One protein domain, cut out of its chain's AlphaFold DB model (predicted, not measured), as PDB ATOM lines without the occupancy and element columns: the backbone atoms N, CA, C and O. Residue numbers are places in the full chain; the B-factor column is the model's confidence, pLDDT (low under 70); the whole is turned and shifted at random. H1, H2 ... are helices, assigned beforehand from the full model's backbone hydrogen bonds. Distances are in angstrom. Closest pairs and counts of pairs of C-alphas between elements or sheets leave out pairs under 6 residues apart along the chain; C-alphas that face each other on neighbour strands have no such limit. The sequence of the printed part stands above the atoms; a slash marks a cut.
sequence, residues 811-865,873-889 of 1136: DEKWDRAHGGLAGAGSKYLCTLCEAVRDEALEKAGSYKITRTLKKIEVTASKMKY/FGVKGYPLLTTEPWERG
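What this domain is: This is residues 811 to 865 and 873 to 889 of the 1136 residues of the protein "V(D)J recombination-activating protein 1" of Branchiostoma belcheri (UniProt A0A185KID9). This domain has little regular structure: a long loop leaves H1, swings out to a far turn round Gly 845 and comes back to H2, and a second unnamed stretch leads to the short H3. The three small helices do not form a bundle. The printed part has 72 residues, with H1, H2 and H3 in that order and no named strand; it is all helix by class, with 22 residues in named elements. It is compact, with a radius of gyration of the C-alphas of 11.8 A and spans of 32 by 28 by 19 A.

Where its parts are: Find C-alpha 812 at (70.387, 87.951, 118.111); from there H1 runs 10.1 A to residue 818. H2, residues 853 to 863, covers 15.4 A. H3, residues 885 to 888, ends at C-alpha 888 at (64.261, 84.118, 124.765).

How they stand to each other: H1 and H2 are apart. H3 is close to but not clearly touching H1, closest C-alphas Asp 815 and Arg 888, 8.0 A, and likewise H2, Leu 853 and Pro 885, 6.9 A. In H1 and H2 every O i to N i+4 pair is within hydrogen-bond range; H3 is too short for one.

The domain as a whole: The C-alphas farthest apart, Gly 845 and Tyr 865, stand 35.6 A apart. H1 to H2 is a long link. Residues 866 to 872 are not printed; the gap is 15.8 A between C-alphas 865 and 873. No printed residue has pLDDT under 70.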
ATOM      1  N   ASP A 811      68.499  90.926 121.564       90.25
ATOM      2  CA  ASP A 811      68.693  90.759 120.134       90.25
ATOM      3  C   ASP A 811      69.549  89.511 119.828       90.25
ATOM      4  O   ASP A 811      70.155  88.882 120.699       90.25
ATOM      5  N   GLU A 812      69.607  89.118 118.553       91.25
ATOM      6  CA  GLU A 812      70.387  87.951 118.111       91.25
ATOM      7  C   GLU A 812      71.880  88.065 118.465       91.25
ATOM      8  O   GLU A 812      72.555  87.049 118.655       91.25
ATOM      9  N   LYS A 813      72.423  89.290 118.497       90.19
ATOM     10  CA  LYS A 813      73.835  89.523 118.797       90.19
ATOM     11  C   LYS A 813      74.111  89.228 120.270       90.19
ATOM     12  O   LYS A 813      75.035  88.461 120.554       90.19
ATOM     13  N   TRP A 814      73.291  89.777 121.161       90.50
ATOM     14  CA  TRP A 814      73.354  89.579 122.602       90.50
ATOM     15  C   TRP A 814      73.093  88.119 122.986       90.50
ATOM     16  O   TRP A 814      73.892  87.521 123.710       90.50
ATOM     17  N   ASP A 815      72.041  87.501 122.429       91.06
ATOM     18  CA  ASP A 815      71.695  86.087 122.659       91.06
ATOM     19  C   ASP A 815      72.857  85.161 122.279       91.06
ATOM     20  O   ASP A 815      73.188  84.224 122.998       91.06
ATOM     21  N   ARG A 816      73.569  85.444 121.182       91.69
ATOM     22  CA  ARG A 816      74.741  84.638 120.817       91.69
ATOM     23  C   ARG A 816      75.929  84.874 121.730       91.69
ATOM     24  O   ARG A 816      76.502  83.901 122.211       91.69
ATOM     25  N   ALA A 817      76.314  86.135 121.927       90.38
ATOM     26  CA  ALA A 817      77.513  86.486 122.681       90.38
ATOM     27  C   ALA A 817      77.434  85.957 124.118       90.38
ATOM     28  O   ALA A 817      78.343  85.264 124.574       90.38
ATOM     29  N   HIS A 818      76.302  86.190 124.779       89.88
ATOM     30  CA  HIS A 818      76.114  85.857 126.187       89.88
ATOM     31  C   HIS A 818      75.323  84.562 126.406       89.88
ATOM     32  O   HIS A 818      75.326  84.031 127.510       89.88
ATOM     33  N   GLY A 819      74.710  83.979 125.373       89.38
ATOM     34  CA  GLY A 819      74.182  82.608 125.392       89.38
ATOM     35  C   GLY A 819      75.222  81.541 125.033       89.38
ATOM     36  O   GLY A 819      74.864  80.381 124.829       89.38
ATOM     37  N   GLY A 820      76.506  81.907 124.932       88.88
ATOM     38  CA  GLY A 820      77.609  80.966 124.720       88.88
ATOM     39  C   GLY A 820      77.733  80.455 123.283       88.88
ATOM     40  O   GLY A 820      78.365  79.425 123.044       88.88
ATOM     41  N   LEU A 821      77.137  81.138 122.303       91.31
ATOM     42  CA  LEU A 821      77.108  80.722 120.901       91.31
ATOM     43  C   LEU A 821      78.107  81.504 120.045       91.31
ATOM     44  O   LEU A 821      78.523  82.622 120.337       91.31
ATOM     45  N   ALA A 822      78.491  80.916 118.919       90.31
ATOM     46  CA  ALA A 822      79.252  81.605 117.895       90.31
ATOM     47  C   ALA A 822      78.391  82.695 117.235       90.31
ATOM     48  O   ALA A 822      77.183  82.527 117.033       90.31
ATOM     49  N   GLY A 823      79.037  83.805 116.858       87.56
ATOM     50  CA  GLY A 823      78.380  84.976 116.274       87.56
ATOM     51  C   GLY A 823      77.576  84.682 114.998       87.56
ATOM     52  O   GLY A 823      77.642  83.597 114.422       87.56
ATOM     53  N   ALA A 824      76.820  85.675 114.525       83.69
ATOM     54  CA  ALA A 824      75.821  85.521 113.458       83.69
ATOM     55  C   ALA A 824      76.347  84.966 112.112       83.69
ATOM     56  O   ALA A 824      75.557  84.454 111.316       83.69
ATOM     57  N   GLY A 825      77.661  85.060 111.863       83.19
ATOM     58  CA  GLY A 825      78.346  84.501 110.690       83.19
ATOM     59  C   GLY A 825      78.750  83.024 110.808       83.19
ATOM     60  O   GLY A 825      79.377  82.501 109.895       83.19
ATOM     61  N   SER A 826      78.420  82.358 111.917       87.38
ATOM     62  CA  SER A 826      78.692  80.934 112.145       87.38
ATOM     63  C   SER A 826      78.045  80.023 111.090       87.38
ATOM     64  O   SER A 826      77.037  80.372 110.469       87.38
ATOM     65  N   LYS A 827      78.589  78.803 110.953       88.81
ATOM     66  CA  LYS A 827      77.976  77.698 110.196       88.81
ATOM     67  C   LYS A 827      76.568  77.360 110.710       88.81
ATOM     68  O   LYS A 827      75.727  76.925 109.927       88.81
ATOM     69  N   TYR A 828      76.320  77.570 112.004       90.38
ATOM     70  CA  TYR A 828      75.032  77.310 112.649       90.38
ATOM     71  C   TYR A 828      74.189  78.588 112.751       90.38
ATOM     72  O   TYR A 828      74.584  79.577 113.379       90.38
ATOM     73  N   LEU A 829      73.008  78.548 112.128       90.44
ATOM     74  CA  LEU A 829      72.155  79.717 111.890       90.44
ATOM     75  C   LEU A 829      71.295  80.142 113.060       90.44
ATOM     76  O   LEU A 829      70.918  81.307 113.125       90.44
ATOM     77  N   CYS A 830      70.912  79.210 113.921       92.75
ATOM     78  CA  CYS A 830      69.803  79.415 114.836       92.75
ATOM     79  C   CYS A 830      70.264  79.326 116.288       92.75
ATOM     80  O   CYS A 830      71.072  78.467 116.645       92.75
ATOM     81  N   THR A 831      69.712  80.189 117.136       92.88
ATOM     82  CA  THR A 831      69.887  80.093 118.590       92.88
ATOM     83  C   THR A 831      68.906  79.106 119.237       92.88
ATOM     84  O   THR A 831      69.131  78.687 120.364       92.88
ATOM     85  N   LEU A 832      67.888  78.636 118.501       92.62
ATOM     86  CA  LEU A 832      66.858  77.696 118.974       92.62
ATOM     87  C   LEU A 832      67.071  76.247 118.505       92.62
ATOM     88  O   LEU A 832      66.633  75.303 119.160       92.62
ATOM     89  N   CYS A 833      67.753  76.040 117.377       92.62
ATOM     90  CA  CYS A 833      68.005  74.710 116.817       92.62
ATOM     91  C   CYS A 833      69.408  74.591 116.206       92.62
ATOM     92  O   CYS A 833      70.176  75.552 116.150       92.62
ATOM     93  N   GLU A 834      69.735  73.399 115.716       90.81
ATOM     94  CA  GLU A 834      71.047  73.043 115.161       90.81
ATOM     95  C   GLU A 834      71.062  73.101 113.618       90.81
ATOM     96  O   GLU A 834      71.668  72.267 112.947       90.81
ATOM     97  N   ALA A 835      70.384  74.091 113.027       91.56
ATOM     98  CA  ALA A 835      70.342  74.268 111.575       91.56
ATOM     99  C   ALA A 835      71.678  74.767 110.999       91.56
ATOM    100  O   ALA A 835      72.242  75.772 111.451       91.56
ATOM    101  N   VAL A 836      72.153  74.084 109.954       91.06
ATOM    102  CA  VAL A 836      73.354  74.436 109.184       91.06
ATOM    103  C   VAL A 836      72.988  75.401 108.056       91.06
ATOM    104  O   VAL A 836      71.987  75.201 107.372       91.06
ATOM    105  N   ARG A 837      73.817  76.431 107.836       89.75
ATOM    106  CA  ARG A 837      73.547  77.531 106.892       89.75
ATOM    107  C   ARG A 837      73.159  77.084 105.486       89.75
ATOM    108  O   ARG A 837      72.181  77.603 104.955       89.75
ATOM    109  N   ASP A 838      73.881  76.116 104.937       86.94
ATOM    110  CA  ASP A 838      73.695  75.668 103.553       86.94
ATOM    111  C   ASP A 838      72.516  74.693 103.384       86.94
ATOM    112  O   ASP A 838      72.033  74.492 102.276       86.94
ATOM    113  N   GLU A 839      72.015  74.107 104.476       87.38
ATOM    114  CA  GLU A 839      70.931  73.113 104.445       87.38
ATOM    115  C   GLU A 839      69.582  73.678 104.914       87.38
ATOM    116  O   GLU A 839      68.541  73.058 104.705       87.38
ATOM    117  N   ALA A 840      69.584  74.849 105.555       88.25
ATOM    118  CA  ALA A 840      68.423  75.371 106.270       88.25
ATOM    119  C   ALA A 840      67.221  75.704 105.371       88.25
ATOM    120  O   ALA A 840      66.088  75.509 105.799       88.25
ATOM    121  N   LEU A 841      67.452  76.185 104.142       85.31
ATOM    122  CA  LEU A 841      66.376  76.391 103.159       85.31
ATOM    123  C   LEU A 841      65.940  75.077 102.509       85.31
ATOM    124  O   LEU A 841      64.755  74.872 102.272       85.31
ATOM    125  N   GLU A 842      66.884  74.171 102.247       86.00
ATOM    126  CA  GLU A 842      66.591  72.870 101.638       86.00
ATOM    127  C   GLU A 842      65.678  72.015 102.517       86.00
ATOM    128  O   GLU A 842      64.801  71.321 102.003       86.00
ATOM    129  N   LYS A 843      65.878  72.093 103.836       87.19
ATOM    130  CA  LYS A 843      65.152  71.335 104.860       87.19
ATOM    131  C   LYS A 843      64.101  72.177 105.599       87.19
ATOM    132  O   LYS A 843      63.754  71.840 106.733       87.19
ATOM    133  N   ALA A 844      63.607  73.258 104.994       87.44
ATOM    134  CA  ALA A 844      62.565  74.089 105.598       87.44
ATOM    135  C   ALA A 844      61.302  73.265 105.946       87.44
ATOM    136  O   ALA A 844      60.885  72.386 105.192       87.44
ATOM    137  N   GLY A 845      60.705  73.539 107.103       85.25
ATOM    138  CA  GLY A 845      59.597  72.819 107.730       85.25
ATOM    139  C   GLY A 845      59.994  71.650 108.637       85.25
ATOM    140  O   GLY A 845      59.114  71.060 109.271       85.25
ATOM    141  N   SER A 846      61.277  71.274 108.700       88.75
ATOM    142  CA  SER A 846      61.730  70.075 109.428       88.75
ATOM    143  C   SER A 846      62.363  70.361 110.789       88.75
ATOM    144  O   SER A 846      62.486  69.448 111.613       88.75
ATOM    145  N   TYR A 847      62.763  71.608 111.046       89.88
ATOM    146  CA  TYR A 847      63.485  71.948 112.264       89.88
ATOM    147  C   TYR A 847      62.520  72.134 113.436       89.88
ATOM    148  O   TYR A 847      61.447  72.716 113.318       89.88
ATOM    149  N   LYS A 848      62.925  71.616 114.595       88.94
ATOM    150  CA  LYS A 848      62.262  71.836 115.883       88.94
ATOM    151  C   LYS A 848      63.208  72.608 116.795       88.94
ATOM    152  O   LYS A 848      64.419  72.614 116.565       88.94
ATOM    153  N   ILE A 849      62.679  73.206 117.855       90.12
ATOM    154  CA  ILE A 849      63.494  73.809 118.911       90.12
ATOM    155  C   ILE A 849      64.200  72.673 119.667       90.12
ATOM    156  O   ILE A 849      63.568  71.903 120.386       90.12
ATOM    157  N   THR A 850      65.506  72.514 119.445       88.88
ATOM    158  CA  THR A 850      66.313  71.412 120.010       88.88
ATOM    159  C   THR A 850      67.433  71.885 120.927       88.88
ATOM    160  O   THR A 850      68.024  71.061 121.639       88.88
ATOM    161  N   ARG A 851      67.747  73.184 120.903       89.94
ATOM    162  CA  ARG A 851      68.810  73.780 121.703       89.94
ATOM    163  C   ARG A 851      68.287  74.064 123.107       89.94
ATOM    164  O   ARG A 851      67.288  74.751 123.272       89.94
ATOM    165  N   THR A 852      68.991  73.542 124.103       90.44
ATOM    166  CA  THR A 852      68.690  73.723 125.531       90.44
ATOM    167  C   THR A 852      69.936  74.237 126.235       90.44
ATOM    168  O   THR A 852      71.042  73.838 125.848       90.44
ATOM    169  N   LEU A 853      69.780  75.028 127.293       89.44
ATOM    170  CA  LEU A 853      70.897  75.566 128.071       89.44
ATOM    171  C   LEU A 853      71.851  74.454 128.519       89.44
ATOM    172  O   LEU A 853      73.060  74.537 128.301       89.44
ATOM    173  N   LYS A 854      71.295  73.333 128.999       90.50
ATOM    174  CA  LYS A 854      72.096  72.194 129.461       90.50
ATOM    175  C   LYS A 854      73.029  71.617 128.395       90.50
ATOM    176  O   LYS A 854      74.151  71.219 128.693       90.50
ATOM    177  N   LYS A 855      72.577  71.571 127.140       88.50
ATOM    178  CA  LYS A 855      73.399  71.096 126.020       88.50
ATOM    179  C   LYS A 855      74.539  72.066 125.740       88.50
ATOM    180  O   LYS A 855      75.656  71.615 125.520       88.50
ATOM    181  N   ILE A 856      74.271  73.372 125.793       89.44
ATOM    182  CA  ILE A 856      75.294  74.408 125.603       89.44
ATOM    183  C   ILE A 856      76.382  74.266 126.672       89.44
ATOM    184  O   ILE A 856      77.557  74.210 126.321       89.44
ATOM    185  N   GLU A 857      76.007  74.121 127.945       90.12
ATOM    186  CA  GLU A 857      76.956  73.904 129.047       90.12
ATOM    187  C   GLU A 857      77.811  72.648 128.853       90.12
ATOM    188  O   GLU A 857      79.033  72.692 128.998       90.12
ATOM    189  N   VAL A 858      77.183  71.519 128.505       88.75
ATOM    190  CA  VAL A 858      77.891  70.250 128.294       88.75
ATOM    191  C   VAL A 858      78.872  70.382 127.132       88.75
ATOM    192  O   VAL A 858      80.038  70.013 127.267       88.75
ATOM    193  N   THR A 859      78.454  70.978 126.016       86.50
ATOM    194  CA  THR A 859      79.338  71.229 124.874       86.50
ATOM    195  C   THR A 859      80.480  72.179 125.248       86.50
ATOM    196  O   THR A 859      81.630  71.887 124.920       86.50
ATOM    197  N   ALA A 860      80.207  73.254 125.992       87.81
ATOM    198  CA  ALA A 860      81.228  74.182 126.479       87.81
ATOM    199  C   ALA A 860      82.241  73.495 127.414       87.81
ATOM    200  O   ALA A 860      83.445  73.732 127.306       87.81
ATOM    201  N   SER A 861      81.790  72.585 128.284       86.62
ATOM    202  CA  SER A 861      82.690  71.797 129.136       86.62
ATOM    203  C   SER A 861      83.562  70.823 128.343       86.62
ATOM    204  O   SER A 861      84.745  70.669 128.649       86.62
ATOM    205  N   LYS A 862      83.010  70.224 127.280       84.12
ATOM    206  CA  LYS A 862      83.698  69.262 126.413       84.12
ATOM    207  C   LYS A 862      84.779  69.951 125.570       84.12
ATOM    208  O   LYS A 862      85.897  69.453 125.460       84.12
ATOM    209  N   MET A 863      84.494  71.155 125.064       78.38
ATOM    210  CA  MET A 863      85.435  71.994 124.299       78.38
ATOM    211  C   MET A 863      86.715  72.359 125.042       78.38
ATOM    212  O   MET A 863      87.718  72.689 124.406       78.38
ATOM    213  N   LYS A 864      86.677  72.351 126.378       72.44
ATOM    214  CA  LYS A 864      87.845  72.652 127.205       72.44
ATOM    215  C   LYS A 864      88.935  71.582 127.074       72.44
ATOM    216  O   LYS A 864      90.099  71.893 127.309       72.44
ATOM    217  N   TYR A 865      88.567  70.355 126.693       70.94
ATOM    218  CA  TYR A 865      89.465  69.198 126.693       70.94
ATOM    219  C   TYR A 865      89.528  68.441 125.352       70.94
ATOM    220  O   TYR A 865      90.502  67.727 125.124       70.94
ATOM    221  N   PHE A 873      78.663  72.209 117.530       82.38
ATOM    222  CA  PHE A 873      77.306  72.670 117.183       82.38
ATOM    223  C   PHE A 873      77.118  74.205 117.224       82.38
ATOM    224  O   PHE A 873      76.025  74.724 117.458       82.38
ATOM    225  N   GLY A 874      78.198  74.963 117.003       84.38
ATOM    226  CA  GLY A 874      78.199  76.424 117.039       84.38
ATOM    227  C   GLY A 874      78.196  77.039 118.439       84.38
ATOM    228  O   GLY A 874      77.949  78.233 118.545       84.38
ATOM    229  N   VAL A 875      78.449  76.266 119.494       89.06
ATOM    230  CA  VAL A 875      78.782  76.774 120.833       89.06
ATOM    231  C   VAL A 875      80.210  77.357 120.794       89.06
ATOM    232  O   VAL A 875      81.048  76.910 120.011       89.06
ATOM    233  N   LYS A 876      80.475  78.406 121.574       87.25
ATOM    234  CA  LYS A 876      81.777  79.095 121.673       87.25
ATOM    235  C   LYS A 876      82.334  79.061 123.098       87.25
ATOM    236  O   LYS A 876      83.547  79.034 123.273       87.25
ATOM    237  N   GLY A 877      81.466  79.076 124.105       87.25
ATOM    238  CA  GLY A 877      81.861  79.130 125.507       87.25
ATOM    239  C   GLY A 877      80.670  78.935 126.435       87.25
ATOM    240  O   GLY A 877      79.568  78.627 125.980       87.25
ATOM    241  N   TYR A 878      80.904  79.103 127.734       88.75
ATOM    242  CA  TYR A 878      79.833  79.038 128.722       88.75
ATOM    243  C   TYR A 878      78.862  80.212 128.544       88.75
ATOM    244  O   TYR A 878      79.310  81.331 128.286       88.75
ATOM    245  N   PRO A 879      77.550  79.967 128.666       89.12
ATOM    246  CA  PRO A 879      76.563  81.030 128.646       89.12
ATOM    247  C   PRO A 879      76.629  81.839 129.949       89.12
ATOM    248  O   PRO A 879      76.760  81.276 131.033       89.12
ATOM    249  N   LEU A 880      76.513  83.159 129.828       86.12
ATOM    250  CA  LEU A 880      76.222  84.068 130.934       86.12
ATOM    251  C   LEU A 880      74.706  84.165 131.179       86.12
ATOM    252  O   LEU A 880      74.277  84.304 132.319       86.12
ATOM    253  N   LEU A 881      73.895  84.078 130.119       83.62
ATOM    254  CA  LEU A 881      72.435  84.048 130.221       83.62
ATOM    255  C   LEU A 881      71.962  82.658 130.649       83.62
ATOM    256  O   LEU A 881      72.209  81.674 129.951       83.62
ATOM    257  N   THR A 882      71.229  82.590 131.758       83.12
ATOM    258  CA  THR A 882      70.771  81.327 132.364       83.12
ATOM    259  C   THR A 882      69.365  80.920 131.927       83.12
ATOM    260  O   THR A 882      68.824  79.924 132.399       83.12
ATOM    261  N   THR A 883      68.746  81.674 131.019       84.44
ATOM    262  CA  THR A 883      67.432  81.330 130.463       84.44
ATOM    263  C   THR A 883      67.501  80.213 129.439       84.44
ATOM    264  O   THR A 883      68.533  79.983 128.797       84.44
ATOM    265  N   GLU A 884      66.388  79.515 129.245       87.00
ATOM    266  CA  GLU A 884      66.300  78.570 128.141       87.00
ATOM    267  C   GLU A 884      66.141  79.323 126.807       87.00
ATOM    268  O   GLU A 884      65.472  80.359 126.754       87.00
ATOM    269  N   PRO A 885      66.713  78.829 125.691       85.19
ATOM    270  CA  PRO A 885      66.621  79.519 124.403       85.19
ATOM    271  C   PRO A 885      65.180  79.790 123.942       85.19
ATOM    272  O   PRO A 885      64.911  80.827 123.341       85.19
ATOM    273  N   TRP A 886      64.237  78.891 124.243       83.06
ATOM    274  CA  TRP A 886      62.826  79.069 123.881       83.06
ATOM    275  C   TRP A 886      62.134  80.182 124.685       83.06
ATOM    276  O   TRP A 886      61.229  80.819 124.154       83.06
ATOM    277  N   GLU A 887      62.587  80.467 125.912       85.69
ATOM    278  CA  GLU A 887      62.098  81.591 126.729       85.69
ATOM    279  C   GLU A 887      62.602  82.941 126.190       85.69
ATOM    280  O   GLU A 887      61.971  83.973 126.414       85.69
ATOM    281  N   ARG A 888      63.730  82.936 125.464       83.56
ATOM    282  CA  ARG A 888      64.261  84.118 124.765       83.56
ATOM    283  C   ARG A 888      63.540  84.386 123.445       83.56
ATOM    284  O   ARG A 888      63.307  85.533 123.073       83.56
ATOM    285  N   GLY A 889      63.122  83.322 122.762       83.88
ATOM    286  CA  GLY A 889      62.243  83.395 121.599       83.88
ATOM    287  C   GLY A 889      62.841  84.133 120.394       83.88
ATOM    288  O   GLY A 889      64.033  84.046 120.089       83.88
TER     289      GLY A 889